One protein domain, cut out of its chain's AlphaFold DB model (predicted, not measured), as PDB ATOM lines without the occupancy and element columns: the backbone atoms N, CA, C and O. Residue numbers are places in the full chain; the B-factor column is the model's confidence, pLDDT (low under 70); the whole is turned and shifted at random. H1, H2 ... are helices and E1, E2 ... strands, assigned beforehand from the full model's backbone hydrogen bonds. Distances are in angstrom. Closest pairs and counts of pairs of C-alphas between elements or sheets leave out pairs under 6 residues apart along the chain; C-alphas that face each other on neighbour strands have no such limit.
ATOM      1  N   PRO A 319      12.990 -17.332 -13.668       97.69
ATOM      2  CA  PRO A 319      13.479 -17.702 -14.995       97.69
ATOM      3  C   PRO A 319      12.370 -18.344 -15.840       97.69
ATOM      4  O   PRO A 319      11.351 -18.798 -15.322       97.69
ATOM      5  N   ALA A 320      12.584 -18.420 -17.152       96.88
ATOM      6  CA  ALA A 320      11.630 -19.029 -18.082       96.88
ATOM      7  C   ALA A 320      11.327 -20.513 -17.780       96.88
ATOM      8  O   ALA A 320      10.243 -20.999 -18.102       96.88
ATOM      9  N   ALA A 321      12.264 -21.212 -17.134       97.62
ATOM     10  CA  ALA A 321      12.061 -22.503 -16.488       97.62
ATOM     11  C   ALA A 321      13.006 -22.664 -15.291       97.62
ATOM     12  O   ALA A 321      14.046 -22.008 -15.221       97.62
ATOM     13  N   GLY A 322      12.666 -23.555 -14.363       97.06
ATOM     14  CA  GLY A 322      13.488 -23.853 -13.193       97.06
ATOM     15  C   GLY A 322      12.947 -25.022 -12.377       97.06
ATOM     16  O   GLY A 322      11.820 -25.472 -12.571       97.06
ATOM     17  N   TYR A 323      13.764 -25.529 -11.457       97.31
ATOM     18  CA  TYR A 323      13.407 -26.642 -10.580       97.31
ATOM     19  C   TYR A 323      12.903 -26.123  -9.231       97.31
ATOM     20  O   TYR A 323      13.470 -25.171  -8.693       97.31
ATOM     21  N   LEU A 324      11.863 -26.749  -8.682       95.88
ATOM     22  CA  LEU A 324      11.362 -26.486  -7.332       95.88
ATOM     23  C   LEU A 324      11.364 -27.778  -6.508       95.88
ATOM     24  O   LEU A 324      10.900 -28.799  -7.019       95.88
ATOM     25  N   PRO A 325      11.831 -27.746  -5.246       93.81
ATOM     26  CA  PRO A 325      11.719 -28.885  -4.344       93.81
ATOM     27  C   PRO A 325      10.260 -29.077  -3.911       93.81
ATOM     28  O   PRO A 325       9.574 -28.110  -3.572       93.81
ATOM     29  N   VAL A 326       9.799 -30.326  -3.877       92.19
ATOM     30  CA  VAL A 326       8.473 -30.715  -3.373       92.19
ATOM     31  C   VAL A 326       8.589 -31.992  -2.534       92.19
ATOM     32  O   VAL A 326       9.448 -32.820  -2.808       92.19
ATOM     33  N   PRO A 327       7.736 -32.222  -1.523       84.88
ATOM     34  CA  PRO A 327       7.691 -33.524  -0.863       84.88
ATOM     35  C   PRO A 327       7.184 -34.612  -1.830       84.88
ATOM     36  O   PRO A 327       6.148 -34.391  -2.469       84.88
ATOM     37  N   PRO A 328       7.839 -35.785  -1.920       81.19
ATOM     38  CA  PRO A 328       7.306 -36.917  -2.673       81.19
ATOM     39  C   PRO A 328       5.997 -37.420  -2.042       81.19
ATOM     40  O   PRO A 328       5.754 -37.236  -0.848       81.19
ATOM     41  N   ALA A 329       5.144 -38.045  -2.854       74.25
ATOM     42  CA  ALA A 329       3.798 -38.511  -2.506       74.25
ATOM     43  C   ALA A 329       2.850 -37.423  -1.947       74.25
ATOM     44  O   ALA A 329       1.875 -37.724  -1.257       74.25
ATOM     45  N   ALA A 330       3.099 -36.144  -2.257       68.75
ATOM     46  CA  ALA A 330       2.187 -35.056  -1.921       68.75
ATOM     47  C   ALA A 330       0.839 -35.207  -2.654       68.75
ATOM     48  O   ALA A 330       0.765 -34.978  -3.860       68.75
ATOM     49  N   GLN A 331      -0.219 -35.551  -1.912       63.28
ATOM     50  CA  GLN A 331      -1.589 -35.638  -2.440       63.28
ATOM     51  C   GLN A 331      -2.094 -34.258  -2.911       63.28
ATOM     52  O   GLN A 331      -2.599 -34.136  -4.025       63.28
ATOM     53  N   ASP A 332      -1.811 -33.203  -2.140       77.00
ATOM     54  CA  ASP A 332      -2.237 -31.818  -2.410       77.00
ATOM     55  C   ASP A 332      -1.189 -31.018  -3.223       77.00
ATOM     56  O   ASP A 332      -0.908 -29.848  -2.940       77.00
ATOM     57  N   LEU A 333      -0.530 -31.645  -4.211       87.88
ATOM     58  CA  LEU A 333       0.577 -31.019  -4.956       87.88
ATOM     59  C   LEU A 333       0.165 -29.695  -5.626       87.88
ATOM     60  O   LEU A 333       0.931 -28.732  -5.596       87.88
ATOM     61  N   ARG A 334      -1.045 -29.636  -6.203       86.94
ATOM     62  CA  ARG A 334      -1.581 -28.425  -6.850       86.94
ATOM     63  C   ARG A 334      -1.683 -27.262  -5.868       86.94
ATOM     64  O   ARG A 334      -1.189 -26.185  -6.181       86.94
ATOM     65  N   ASP A 335      -2.277 -27.483  -4.701       82.56
ATOM     66  CA  ASP A 335      -2.555 -26.416  -3.735       82.56
ATOM     67  C   ASP A 335      -1.267 -25.911  -3.081       82.56
ATOM     68  O   ASP A 335      -1.081 -24.706  -2.910       82.56
ATOM     69  N   ARG A 336      -0.312 -26.816  -2.820       87.00
ATOM     70  CA  ARG A 336       1.036 -26.438  -2.379       87.00
ATOM     71  C   ARG A 336       1.748 -25.561  -3.410       87.00
ATOM     72  O   ARG A 336       2.331 -24.549  -3.031       87.00
ATOM     73  N   LEU A 337       1.693 -25.922  -4.693       91.81
ATOM     74  CA  LEU A 337       2.283 -25.110  -5.759       91.81
ATOM     75  C   LEU A 337       1.531 -23.780  -5.935       91.81
ATOM     76  O   LEU A 337       2.172 -22.749  -6.109       91.81
ATOM     77  N   ALA A 338       0.202 -23.763  -5.819       88.94
ATOM     78  CA  ALA A 338      -0.594 -22.536  -5.878       88.94
ATOM     79  C   ALA A 338      -0.215 -21.558  -4.752       88.94
ATOM     80  O   ALA A 338       0.039 -20.389  -5.028       88.94
ATOM     81  N   ALA A 339      -0.062 -22.040  -3.514       87.44
ATOM     82  CA  ALA A 339       0.458 -21.243  -2.401       87.44
ATOM     83  C   ALA A 339       1.933 -20.826  -2.592       87.44
ATOM     84  O   ALA A 339       2.375 -19.811  -2.055       87.44
ATOM     85  N   GLN A 340       2.713 -21.592  -3.359       91.44
ATOM     86  CA  GLN A 340       4.115 -21.286  -3.631       91.44
ATOM     87  C   GLN A 340       4.291 -20.181  -4.684       91.44
ATOM     88  O   GLN A 340       5.080 -19.262  -4.466       91.44
ATOM     89  N   PHE A 341       3.558 -20.242  -5.800       93.31
ATOM     90  CA  PHE A 341       3.594 -19.231  -6.868       93.31
ATOM     91  C   PHE A 341       2.717 -18.002  -6.578       93.31
ATOM     92  O   PHE A 341       3.044 -16.904  -7.026       93.31
ATOM     93  N   GLY A 342       1.633 -18.172  -5.822       90.06
ATOM     94  CA  GLY A 342       0.648 -17.133  -5.531       90.06
ATOM     95  C   GLY A 342      -0.399 -16.917  -6.636       90.06
ATOM     96  O   GLY A 342      -0.261 -17.416  -7.755       90.06
ATOM     97  N   PRO A 343      -1.453 -16.125  -6.355       86.62
ATOM     98  CA  PRO A 343      -2.590 -15.915  -7.254       86.62
ATOM     99  C   PRO A 343      -2.268 -15.036  -8.476       86.62
ATOM    100  O   PRO A 343      -3.131 -14.841  -9.329       86.62
ATOM    101  N   GLY A 344      -1.044 -14.508  -8.592       85.69
ATOM    102  CA  GLY A 344      -0.566 -13.804  -9.788       85.69
ATOM    103  C   GLY A 344      -0.197 -14.728 -10.959       85.69
ATOM    104  O   GLY A 344       0.100 -14.244 -12.052       85.69
ATOM    105  N   VAL A 345      -0.213 -16.049 -10.750       92.19
ATOM    106  CA  VAL A 345       0.196 -17.064 -11.729       92.19
ATOM    107  C   VAL A 345      -0.888 -18.133 -11.864       92.19
ATOM    108  O   VAL A 345      -1.472 -18.572 -10.875       92.19
ATOM    109  N   ARG A 346      -1.146 -18.590 -13.093       90.88
ATOM    110  CA  ARG A 346      -2.048 -19.711 -13.387       90.88
ATOM    111  C   ARG A 346      -1.228 -20.977 -13.657       90.88
ATOM    112  O   ARG A 346      -0.319 -20.960 -14.487       90.88
ATOM    113  N   LEU A 347      -1.540 -22.060 -12.940       91.56
ATOM    114  CA  LEU A 347      -0.753 -23.300 -12.931       91.56
ATOM    115  C   LEU A 347      -1.465 -24.464 -13.634       91.56
ATOM    116  O   LEU A 347      -2.628 -24.759 -13.349       91.56
ATOM    117  N   TRP A 348      -0.719 -25.201 -14.458       91.31
ATOM    118  CA  TRP A 348      -1.120 -26.497 -15.011       91.31
ATOM    119  C   TRP A 348      -0.127 -27.570 -14.586       91.31
ATOM    120  O   TRP A 348       1.065 -27.432 -14.828       91.31
ATOM    121  N   LEU A 349      -0.604 -28.648 -13.967       91.75
ATOM    122  CA  LEU A 349       0.243 -29.776 -13.579       91.75
ATOM    123  C   LEU A 349       0.185 -30.847 -14.671       91.75
ATOM    124  O   LEU A 349      -0.900 -31.309 -15.022       91.75
ATOM    125  N   CYS A 350       1.349 -31.263 -15.163       90.81
ATOM    126  CA  CYS A 350       1.489 -32.281 -16.197       90.81
ATOM    127  C   CYS A 350       2.393 -33.405 -15.684       90.81
ATOM    128  O   CYS A 350       3.584 -33.185 -15.466       90.81
ATOM    129  N   ALA A 351       1.857 -34.615 -15.529       89.38
ATOM    130  CA  ALA A 351       2.691 -35.803 -15.372       89.38
ATOM    131  C   ALA A 351       3.439 -36.070 -16.688       89.38
ATOM    132  O   ALA A 351       2.813 -36.184 -17.743       89.38
ATOM    133  N   VAL A 352       4.767 -36.154 -16.633       87.38
ATOM    134  CA  VAL A 352       5.626 -36.427 -17.798       87.38
ATOM    135  C   VAL A 352       6.670 -37.476 -17.447       87.38
ATOM    136  O   VAL A 352       7.027 -37.634 -16.282       87.38
ATOM    137  N   ARG A 353       7.210 -38.173 -18.449       82.62
ATOM    138  CA  ARG A 353       8.363 -39.053 -18.218       82.62
ATOM    139  C   ARG A 353       9.596 -38.224 -17.857       82.62
ATOM    140  O   ARG A 353       9.813 -37.155 -18.432       82.62
ATOM    141  N   ARG A 354      10.450 -38.728 -16.968       86.06
ATOM    142  CA  ARG A 354      11.684 -38.034 -16.556       86.06
ATOM    143  C   ARG A 354      12.638 -37.686 -17.708       86.06
ATOM    144  O   ARG A 354      13.309 -36.661 -17.627       86.06
ATOM    145  N   ASP A 355      12.679 -38.473 -18.784       82.19
ATOM    146  CA  ASP A 355      13.502 -38.197 -19.976       82.19
ATOM    147  C   ASP A 355      12.996 -37.013 -20.821       82.19
ATOM    148  O   ASP A 355      13.759 -36.433 -21.587       82.19
ATOM    149  N   GLN A 356      11.737 -36.599 -20.650       88.75
ATOM    150  CA  GLN A 356      11.171 -35.431 -21.331       88.75
ATOM    151  C   GLN A 356      11.616 -34.101 -20.688       88.75
ATOM    152  O   GLN A 356      11.664 -33.074 -21.365       88.75
ATOM    153  N   ILE A 357      11.978 -34.108 -19.398       92.56
ATOM    154  CA  ILE A 357      12.318 -32.902 -18.622       92.56
ATOM    155  C   ILE A 357      13.467 -32.083 -19.253       92.56
ATOM    156  O   ILE A 357      13.277 -30.876 -19.415       92.56
ATOM    157  N   PRO A 358      14.614 -32.664 -19.677       91.25
ATOM    158  CA  PRO A 358      15.696 -31.895 -20.302       91.25
ATOM    159  C   PRO A 358      15.279 -31.203 -21.608       91.25
ATOM    160  O   PRO A 358      15.631 -30.046 -21.821       91.25
ATOM    161  N   HIS A 359      14.478 -31.867 -22.448       90.19
ATOM    162  CA  HIS A 359      13.982 -31.290 -23.704       90.19
ATOM    163  C   HIS A 359      13.010 -30.128 -23.468       90.19
ATOM    164  O   HIS A 359      13.028 -29.126 -24.181       90.19
ATOM    165  N   GLU A 360      12.153 -30.239 -22.453       93.75
ATOM    166  CA  GLU A 360      11.184 -29.194 -22.113       93.75
ATOM    167  C   GLU A 360      11.834 -28.012 -21.359       93.75
ATOM    168  O   GLU A 360      11.291 -26.905 -21.408       93.75
ATOM    169  N   PHE A 361      13.006 -28.224 -20.739       95.31
ATOM    170  CA  PHE A 361      13.909 -27.193 -20.203       95.31
ATOM    171  C   PHE A 361      14.674 -26.458 -21.318       95.31
ATOM    172  O   PHE A 361      14.680 -25.228 -21.342       95.31
ATOM    173  N   GLU A 362      15.247 -27.188 -22.282       92.50
ATOM    174  CA  GLU A 362      15.886 -26.629 -23.487       92.50
ATOM    175  C   GLU A 362      14.900 -25.758 -24.282       92.50
ATOM    176  O   GLU A 362      15.184 -24.602 -24.585       92.50
ATOM    177  N   ARG A 363      13.676 -26.245 -24.523       91.19
ATOM    178  CA  ARG A 363      12.608 -25.473 -25.187       91.19
ATOM    179  C   ARG A 363      12.242 -24.174 -24.468       91.19
ATOM    180  O   ARG A 363      11.866 -23.200 -25.121       91.19
ATOM    181  N   ALA A 364      12.340 -24.141 -23.140       95.06
ATOM    182  CA  ALA A 364      12.054 -22.943 -22.358       95.06
ATOM    183  C   ALA A 364      13.191 -21.901 -22.406       95.06
ATOM    184  O   ALA A 364      12.952 -20.744 -22.056       95.06
ATOM    185  N   GLN A 365      14.389 -22.259 -22.895       93.62
ATOM    186  CA  GLN A 365      15.562 -21.376 -22.983       93.62
ATOM    187  C   GLN A 365      15.240 -20.011 -23.595       93.62
ATOM    188  O   GLN A 365      15.728 -18.986 -23.112       93.62
ATOM    189  N   HIS A 366      14.420 -19.989 -24.646       91.44
ATOM    190  CA  HIS A 366      14.120 -18.789 -25.429       91.44
ATOM    191  C   HIS A 366      12.833 -18.059 -24.995       91.44
ATOM    192  O   HIS A 366      12.553 -16.978 -25.510       91.44
ATOM    193  N   MET A 367      12.058 -18.607 -24.051       93.12
ATOM    194  CA  MET A 367      10.816 -17.990 -23.561       93.12
ATOM    195  C   MET A 367      11.097 -16.838 -22.587       93.12
ATOM    196  O   MET A 367      12.178 -16.752 -22.008       93.12
ATOM    197  N   GLU A 368      10.137 -15.942 -22.363       92.50
ATOM    198  CA  GLU A 368      10.309 -14.860 -21.381       92.50
ATOM    199  C   GLU A 368      10.376 -15.358 -19.930       92.50
ATOM    200  O   GLU A 368       9.912 -16.452 -19.603       92.50
ATOM    201  N   ARG A 369      10.938 -14.522 -19.048       95.38
ATOM    202  CA  ARG A 369      10.842 -14.699 -17.590       95.38
ATOM    203  C   ARG A 369       9.372 -14.681 -17.148       95.38
ATOM    204  O   ARG A 369       8.502 -14.173 -17.859       95.38
ATOM    205  N   ILE A 370       9.080 -15.272 -15.992       97.25
ATOM    206  CA  ILE A 370       7.720 -15.376 -15.442       97.25
ATOM    207  C   ILE A 370       7.579 -14.311 -14.354       97.25
ATOM    208  O   ILE A 370       8.250 -14.393 -13.329       97.25
ATOM    209  N   SER A 371       6.717 -13.316 -14.558       96.06
ATOM    210  CA  SER A 371       6.472 -12.277 -13.553       96.06
ATOM    211  C   SER A 371       5.472 -12.742 -12.494       96.06
ATOM    212  O   SER A 371       4.349 -13.110 -12.830       96.06
ATOM    213  N   LEU A 372       5.845 -12.662 -11.213       95.62
ATOM    214  CA  LEU A 372       4.914 -12.912 -10.102       95.62
ATOM    215  C   LEU A 372       4.035 -11.686  -9.798       95.62
ATOM    216  O   LEU A 372       2.991 -11.808  -9.168       95.62
ATOM    217  N   LEU A 373       4.445 -10.503 -10.270       94.12
ATOM    218  CA  LEU A 373       3.769  -9.229 -10.013       94.12
ATOM    219  C   LEU A 373       2.714  -8.874 -11.068       94.12
ATOM    220  O   LEU A 373       1.756  -8.171 -10.755       94.12
ATOM    221  N   ARG A 374       2.881  -9.328 -12.318       90.75
ATOM    222  CA  ARG A 374       2.001  -8.954 -13.441       90.75
ATOM    223  C   ARG A 374       0.540  -9.328 -13.175       90.75
ATOM    224  O   ARG A 374      -0.306  -8.442 -13.186       90.75
ATOM    225  N   GLY A 375       0.281 -10.586 -12.814       87.06
ATOM    226  CA  GLY A 375      -1.060 -11.072 -12.470       87.06
ATOM    227  C   GLY A 375      -1.640 -10.554 -11.147       87.06
ATOM    228  O   GLY A 375      -2.794 -10.841 -10.851       87.06
ATOM    229  N   LEU A 376      -0.846  -9.838 -10.337       87.56
ATOM    230  CA  LEU A 376      -1.311  -9.140  -9.129       87.56
ATOM    231  C   LEU A 376      -1.694  -7.679  -9.417       87.56
ATOM    232  O   LEU A 376      -2.499  -7.113  -8.685       87.56
ATOM    233  N   ARG A 377      -1.117  -7.063 -10.462       85.25
ATOM    234  CA  ARG A 377      -1.538  -5.744 -10.972       85.25
ATOM    235  C   ARG A 377      -2.799  -5.847 -11.834       85.25
ATOM    236  O   ARG A 377      -3.629  -4.949 -11.792       85.25
ATOM    237  N   ASP A 378      -2.899  -6.908 -12.631       83.94
ATOM    238  CA  ASP A 378      -3.980  -7.150 -13.585       83.94
ATOM    239  C   ASP A 378      -4.269  -8.657 -13.650       83.94
ATOM    240  O   ASP A 378      -3.451  -9.450 -14.119       83.94
ATOM    241  N   GLU A 379      -5.451  -9.052 -13.177       80.31
ATOM    242  CA  GLU A 379      -5.908 -10.443 -13.121       80.31
ATOM    243  C   GLU A 379      -6.036 -11.096 -14.512       80.31
ATOM    244  O   GLU A 379      -5.837 -12.310 -14.654       80.31
ATOM    245  N   THR A 380      -6.291 -10.303 -15.557       79.94
ATOM    246  CA  THR A 380      -6.357 -10.789 -16.944       79.94
ATOM    247  C   THR A 380      -4.963 -11.082 -17.514       79.94
ATOM    248  O   THR A 380      -4.806 -11.973 -18.351       79.94
ATOM    249  N   ALA A 381      -3.929 -10.420 -16.983       84.56
ATOM    250  CA  ALA A 381      -2.527 -10.574 -17.368       84.56
ATOM    251  C   ALA A 381      -1.748 -11.615 -16.531       84.56
ATOM    252  O   ALA A 381      -0.511 -11.616 -16.542       84.56
ATOM    253  N   ARG A 382      -2.444 -12.513 -15.813       88.56
ATOM    254  CA  ARG A 382      -1.834 -13.652 -15.100       88.56
ATOM    255  C   ARG A 382      -0.901 -14.452 -16.007       88.56
ATOM    256  O   ARG A 382      -1.277 -14.871 -17.101       88.56
ATOM    257  N   GLU A 383       0.307 -14.706 -15.512       92.00
ATOM    258  CA  GLU A 383       1.286 -15.516 -16.232       92.00
ATOM    259  C   GLU A 383       0.895 -16.993 -16.210       92.00
ATOM    260  O   GLU A 383       0.422 -17.511 -15.197       92.00
ATOM    261  N   GLU A 384       1.114 -17.682 -17.327       93.25
ATOM    262  CA  GLU A 384       0.765 -19.093 -17.477       93.25
ATOM    263  C   GLU A 384       1.995 -19.981 -17.320       93.25
ATOM    264  O   GLU A 384       3.012 -19.775 -17.987       93.25
ATOM    265  N   VAL A 385       1.901 -20.977 -16.437       96.12
ATOM    266  CA  VAL A 385       3.026 -21.833 -16.054       96.12
ATOM    267  C   VAL A 385       2.613 -23.300 -16.068       96.12
ATOM    268  O   VAL A 385       1.687 -23.714 -15.367       96.12
ATOM    269  N   ASP A 386       3.349 -24.099 -16.838       96.19
ATOM    270  CA  ASP A 386       3.276 -25.554 -16.761       96.19
ATOM    271  C   ASP A 386       4.245 -26.038 -15.674       96.19
ATOM    272  O   ASP A 386       5.422 -25.668 -15.664       96.19
ATOM    273  N   VAL A 387       3.771 -26.904 -14.783       96.50
ATOM    274  CA  VAL A 387       4.581 -27.633 -13.808       96.50
ATOM    275  C   VAL A 387       4.638 -29.094 -14.234       96.50
ATOM    276  O   VAL A 387       3.656 -29.833 -14.156       96.50
ATOM    277  N   LEU A 388       5.809 -29.497 -14.712       96.38
ATOM    278  CA  LEU A 388       6.103 -30.838 -15.180       96.38
ATOM    279  C   LEU A 388       6.545 -31.698 -13.994       96.38
ATOM    280  O   LEU A 388       7.576 -31.444 -13.362       96.38
ATOM    281  N   VAL A 389       5.736 -32.710 -13.693       95.56
ATOM    282  CA  VAL A 389       5.928 -33.642 -12.584       95.56
ATOM    283  C   VAL A 389       6.600 -34.904 -13.137       95.56
ATOM    284  O   VAL A 389       5.932 -35.680 -13.832       95.56
ATOM    285  N   PRO A 390       7.910 -35.106 -12.891       93.62
ATOM    286  CA  PRO A 390       8.647 -36.255 -13.410       93.62
ATOM    287  C   PRO A 390       8.088 -37.552 -12.829       93.62
ATOM    288  O   PRO A 390       7.973 -37.694 -11.614       93.62
ATOM    289  N   ASP A 391       7.733 -38.480 -13.713       89.00
ATOM    290  CA  ASP A 391       7.152 -39.789 -13.409       89.00
ATOM    291  C   ASP A 391       5.922 -39.699 -12.474       89.00
ATOM    292  O   ASP A 391       5.673 -40.590 -11.661       89.00
ATOM    293  N   GLY A 392       5.173 -38.588 -12.548       86.50
ATOM    294  CA  GLY A 392       4.029 -38.308 -11.680       86.50
ATOM    295  C   GLY A 392       2.842 -39.242 -11.924       86.50
ATOM    296  O   GLY A 392       2.529 -39.587 -13.064       86.50
ATOM    297  N   THR A 393       2.140 -39.624 -10.858       84.25
ATOM    298  CA  THR A 393       0.937 -40.459 -10.955       84.25
ATOM    299  C   THR A 393      -0.314 -39.596 -11.027       84.25
ATOM    300  O   THR A 393      -0.501 -38.681 -10.228       84.25
ATOM    301  N   VAL A 394      -1.180 -39.896 -11.995       80.38
ATOM    302  CA  VAL A 394      -2.459 -39.210 -12.197       80.38
ATOM    303  C   VAL A 394      -3.558 -40.040 -11.539       80.38
ATOM    304  O   VAL A 394      -3.911 -41.107 -12.037       80.38
ATOM    305  N   THR A 395      -4.085 -39.565 -10.415       73.06
ATOM    306  CA  THR A 395      -5.180 -40.216  -9.689       73.06
ATOM    307  C   THR A 395      -6.494 -39.529 -10.043       73.06
ATOM    308  O   THR A 395      -6.610 -38.308  -9.965       73.06
ATOM    309  N   ALA A 396      -7.501 -40.303 -10.441       59.31
ATOM    310  CA  ALA A 396      -8.860 -39.792 -10.567       59.31
ATOM    311  C   ALA A 396      -9.394 -39.448  -9.169       59.31
ATOM    312  O   ALA A 396      -9.507 -40.342  -8.332       59.31
ATOM    313  N   THR A 397      -9.725 -38.182  -8.907       56.09
ATOM    314  CA  THR A 397     -10.538 -37.839  -7.734       56.09
ATOM    315  C   THR A 397     -11.931 -38.424  -7.941       56.09
ATOM    316  O   THR A 397     -12.515 -38.261  -9.018       56.09
ATOM    317  N   GLU A 398     -12.458 -39.122  -6.934       52.84
ATOM    318  CA  GLU A 398     -13.824 -39.645  -6.988       52.84
ATOM    319  C   GLU A 398     -14.818 -38.483  -7.168       52.84
ATOM    320  O   GLU A 398     -14.673 -37.444  -6.516       52.84
ATOM    321  N   ALA A 716     -11.753 -35.112 -12.040       54.44
ATOM    322  CA  ALA A 716     -10.761 -34.111 -11.670       54.44
ATOM    323  C   ALA A 716      -9.470 -34.839 -11.273       54.44
ATOM    324  O   ALA A 716      -9.402 -35.495 -10.239       54.44
ATOM    325  N   ALA A 717      -8.468 -34.812 -12.145       58.25
ATOM    326  CA  ALA A 717      -7.317 -35.686 -12.002       58.25
ATOM    327  C   ALA A 717      -6.228 -34.997 -11.167       58.25
ATOM    328  O   ALA A 717      -5.656 -33.983 -11.580       58.25
ATOM    329  N   THR A 718      -5.942 -35.539  -9.985       76.00
ATOM    330  CA  THR A 718      -4.864 -35.059  -9.118       76.00
ATOM    331  C   THR A 718      -3.538 -35.664  -9.570       76.00
ATOM    332  O   THR A 718      -3.398 -36.875  -9.719       76.00
ATOM    333  N   VAL A 719      -2.550 -34.804  -9.831       83.56
ATOM    334  CA  VAL A 719      -1.188 -35.230 -10.171       83.56
ATOM    335  C   VAL A 719      -0.376 -35.274  -8.883       83.56
ATOM    336  O   VAL A 719      -0.183 -34.238  -8.252       83.56
ATOM    337  N   GLN A 720       0.108 -36.454  -8.509       87.06
ATOM    338  CA  GLN A 720       0.969 -36.651  -7.345       87.06
ATOM    339  C   GLN A 720       2.441 -36.691  -7.773       87.06
ATOM    340  O   GLN A 720       2.792 -37.283  -8.797       87.06
ATOM    341  N   ALA A 721       3.315 -36.068  -6.979       89.25
ATOM    342  CA  ALA A 721       4.758 -36.100  -7.207       89.25
ATOM    343  C   ALA A 721       5.348 -37.440  -6.751       89.25
ATOM    344  O   ALA A 721       5.128 -37.849  -5.613       89.25
ATOM    345  N   THR A 722       6.127 -38.104  -7.605       88.88
ATOM    346  CA  THR A 722       6.893 -39.310  -7.229       88.88
ATOM    347  C   THR A 722       8.360 -39.005  -6.920       88.88
ATOM    348  O   THR A 722       8.993 -39.758  -6.186       88.88
ATOM    349  N   GLN A 723       8.886 -37.885  -7.428       92.06
ATOM    350  CA  GLN A 723      10.193 -37.329  -7.068       92.06
ATOM    351  C   GLN A 723      10.051 -36.207  -6.025       92.06
ATOM    352  O   GLN A 723       8.960 -35.689  -5.786       92.06
ATOM    353  N   ASP A 724      11.176 -35.797  -5.444       94.19
ATOM    354  CA  ASP A 724      11.309 -34.677  -4.505       94.19
ATOM    355  C   ASP A 724      11.474 -33.299  -5.191       94.19
ATOM    356  O   ASP A 724      11.810 -32.295  -4.558       94.19
ATOM    357  N   TRP A 725      11.221 -33.225  -6.501       95.12
ATOM    358  CA  TRP A 725      11.303 -32.004  -7.301       95.12
ATOM    359  C   TRP A 725      10.321 -32.008  -8.479       95.12
ATOM    360  O   TRP A 725       9.886 -33.055  -8.961       95.12
ATOM    361  N   VAL A 726      10.014 -30.810  -8.977       96.94
ATOM    362  CA  VAL A 726       9.280 -30.565 -10.229       96.94
ATOM    363  C   VAL A 726      10.026 -29.544 -11.088       96.94
ATOM    364  O   VAL A 726      10.752 -28.702 -10.554       96.94
ATOM    365  N   LEU A 727       9.842 -29.590 -12.409       97.94
ATOM    366  CA  LEU A 727      10.279 -28.520 -13.312       97.94
ATOM    367  C   LEU A 727       9.086 -27.601 -13.592       97.94
ATOM    368  O   LEU A 727       8.082 -28.062 -14.125       97.94
ATOM    369  N   PHE A 728       9.192 -26.305 -13.309       97.94
ATOM    370  CA  PHE A 728       8.259 -25.317 -13.857       97.94
ATOM    371  C   PHE A 728       8.809 -24.718 -15.149       97.94
ATOM    372  O   PHE A 728      10.024 -24.574 -15.307       97.94
ATOM    373  N   ARG A 729       7.914 -24.309 -16.048       97.12
ATOM    374  CA  ARG A 729       8.234 -23.482 -17.214       97.12
ATOM    375  C   ARG A 729       7.102 -22.525 -17.558       97.12
ATOM    376  O   ARG A 729       5.938 -22.812 -17.288       97.12
ATOM    377  N   ARG A 730       7.431 -21.426 -18.232       96.06
ATOM    378  CA  ARG A 730       6.444 -20.571 -18.895       96.06
ATOM    379  C   ARG A 730       5.686 -21.409 -19.931       96.06
ATOM    380  O   ARG A 730       6.299 -22.134 -20.714       96.06
ATOM    381  N   ARG A 731       4.357 -21.329 -19.932       92.38
ATOM    382  CA  ARG A 731       3.518 -21.998 -20.930       92.38
ATOM    383  C   ARG A 731       3.685 -21.295 -22.273       92.38
ATOM    384  O   ARG A 731       3.695 -20.062 -22.348       92.38
ATOM    385  N   ARG A 732       3.820 -22.067 -23.352       83.44
ATOM    386  CA  ARG A 732       3.892 -21.503 -24.701       83.44
ATOM    387  C   ARG A 732       2.488 -21.131 -25.171       83.44
ATOM    388  O   ARG A 732       1.597 -21.974 -25.160       83.44
ATOM    389  N   ARG A 733       2.320 -19.890 -25.623       71.31
ATOM    390  CA  ARG A 733       1.190 -19.480 -26.458       71.31
ATOM    391  C   ARG A 733       1.703 -19.393 -27.889       71.31
ATOM    392  O   ARG A 733       2.464 -18.487 -28.217       71.31
ATOM    393  N   GLU A 734       1.356 -20.387 -28.693       64.19
ATOM    394  CA  GLU A 734       1.389 -20.269 -30.150       64.19
ATOM    395  C   GLU A 734      -0.021 -19.865 -30.589       64.19
ATOM    396  O   GLU A 734      -1.006 -20.190 -29.926       64.19
TER     397      GLU A 734
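AT A GLANCE: This is residues 319 to 398 and 716 to 734 of the 1025 residues of an uncharacterized protein of Nonomuraea sp. PA05 (UniProt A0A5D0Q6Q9). A strongly twisted four-stranded sheet is the core, with H2 over one face and H1 over the other: three layers. The short H3 sits at one end of E2 and E3, and the small two-stranded ribbon of E4 and E5 packs at their other end. The printed part has 99 residues with three named helices and six named strands, in the order E1 H1 E2 H2 H3 E3 E4 E5 E6; the mixed sheet runs E1 E6 E3 E2, and the class is mixed. It is compact, with a radius of gyration of the C-alphas of 13.2 A and spans of 34 by 30 by 24 A.

HOW THE PARTS SIT: Look first at E3, residues 383 to 390, parallel to E2, residues 345 to 352; N 387 and O 348, 2.8 A apart, are within hydrogen-bond range. E6, residues 725 to 730, is antiparallel to E3, with N 388 and O 727 at 2.8 A, and to E1, residues 321 to 325, with N 324 and O 726 at 2.9 A. H2, residues 356 to 364, is over E6 at a height over the sheet of 8.7 A; their closest C-alphas, Ala 364 and Arg 729, are 6.4 A apart. H1, residues 333 to 341, is on the opposite face, over E3, at a height of 7.8 A. E1, H1 and E2 form a split strand-helix-strand unit, two strands of one sheet joined through a helix, with E6 and E3 between them in the sheet, its crossover right-handed; E2, H2, H3, residues 374 to 377, and E3 form a strand-helix-strand unit whose two strands are parallel neighbours. H3 only grazes the sheet. E4, residues 393 to 396, and E5, residues 717 to 720, are antiparallel, with N 718 and O 395 at 2.8 A. In H1 and H2 every O i to N i+4 pair is within range; H3 is too short for one.

IN THESE COORDINATES: Find C-alpha 321 at (12.061, -22.503, -16.488), where E1 begins. E3 is 22.2 A long, E2 21.0 A; E6 ends at C-alpha 730, (6.444, -20.571, -18.895).

THE WHOLE: Residues 399 to 715 are not printed; C-alphas 398 and 716 are 7.9 A apart. Of the links printed whole, none is long. pLDDT is under 70 at residues 330 to 331, 396 to 398, 716 to 717 and 734.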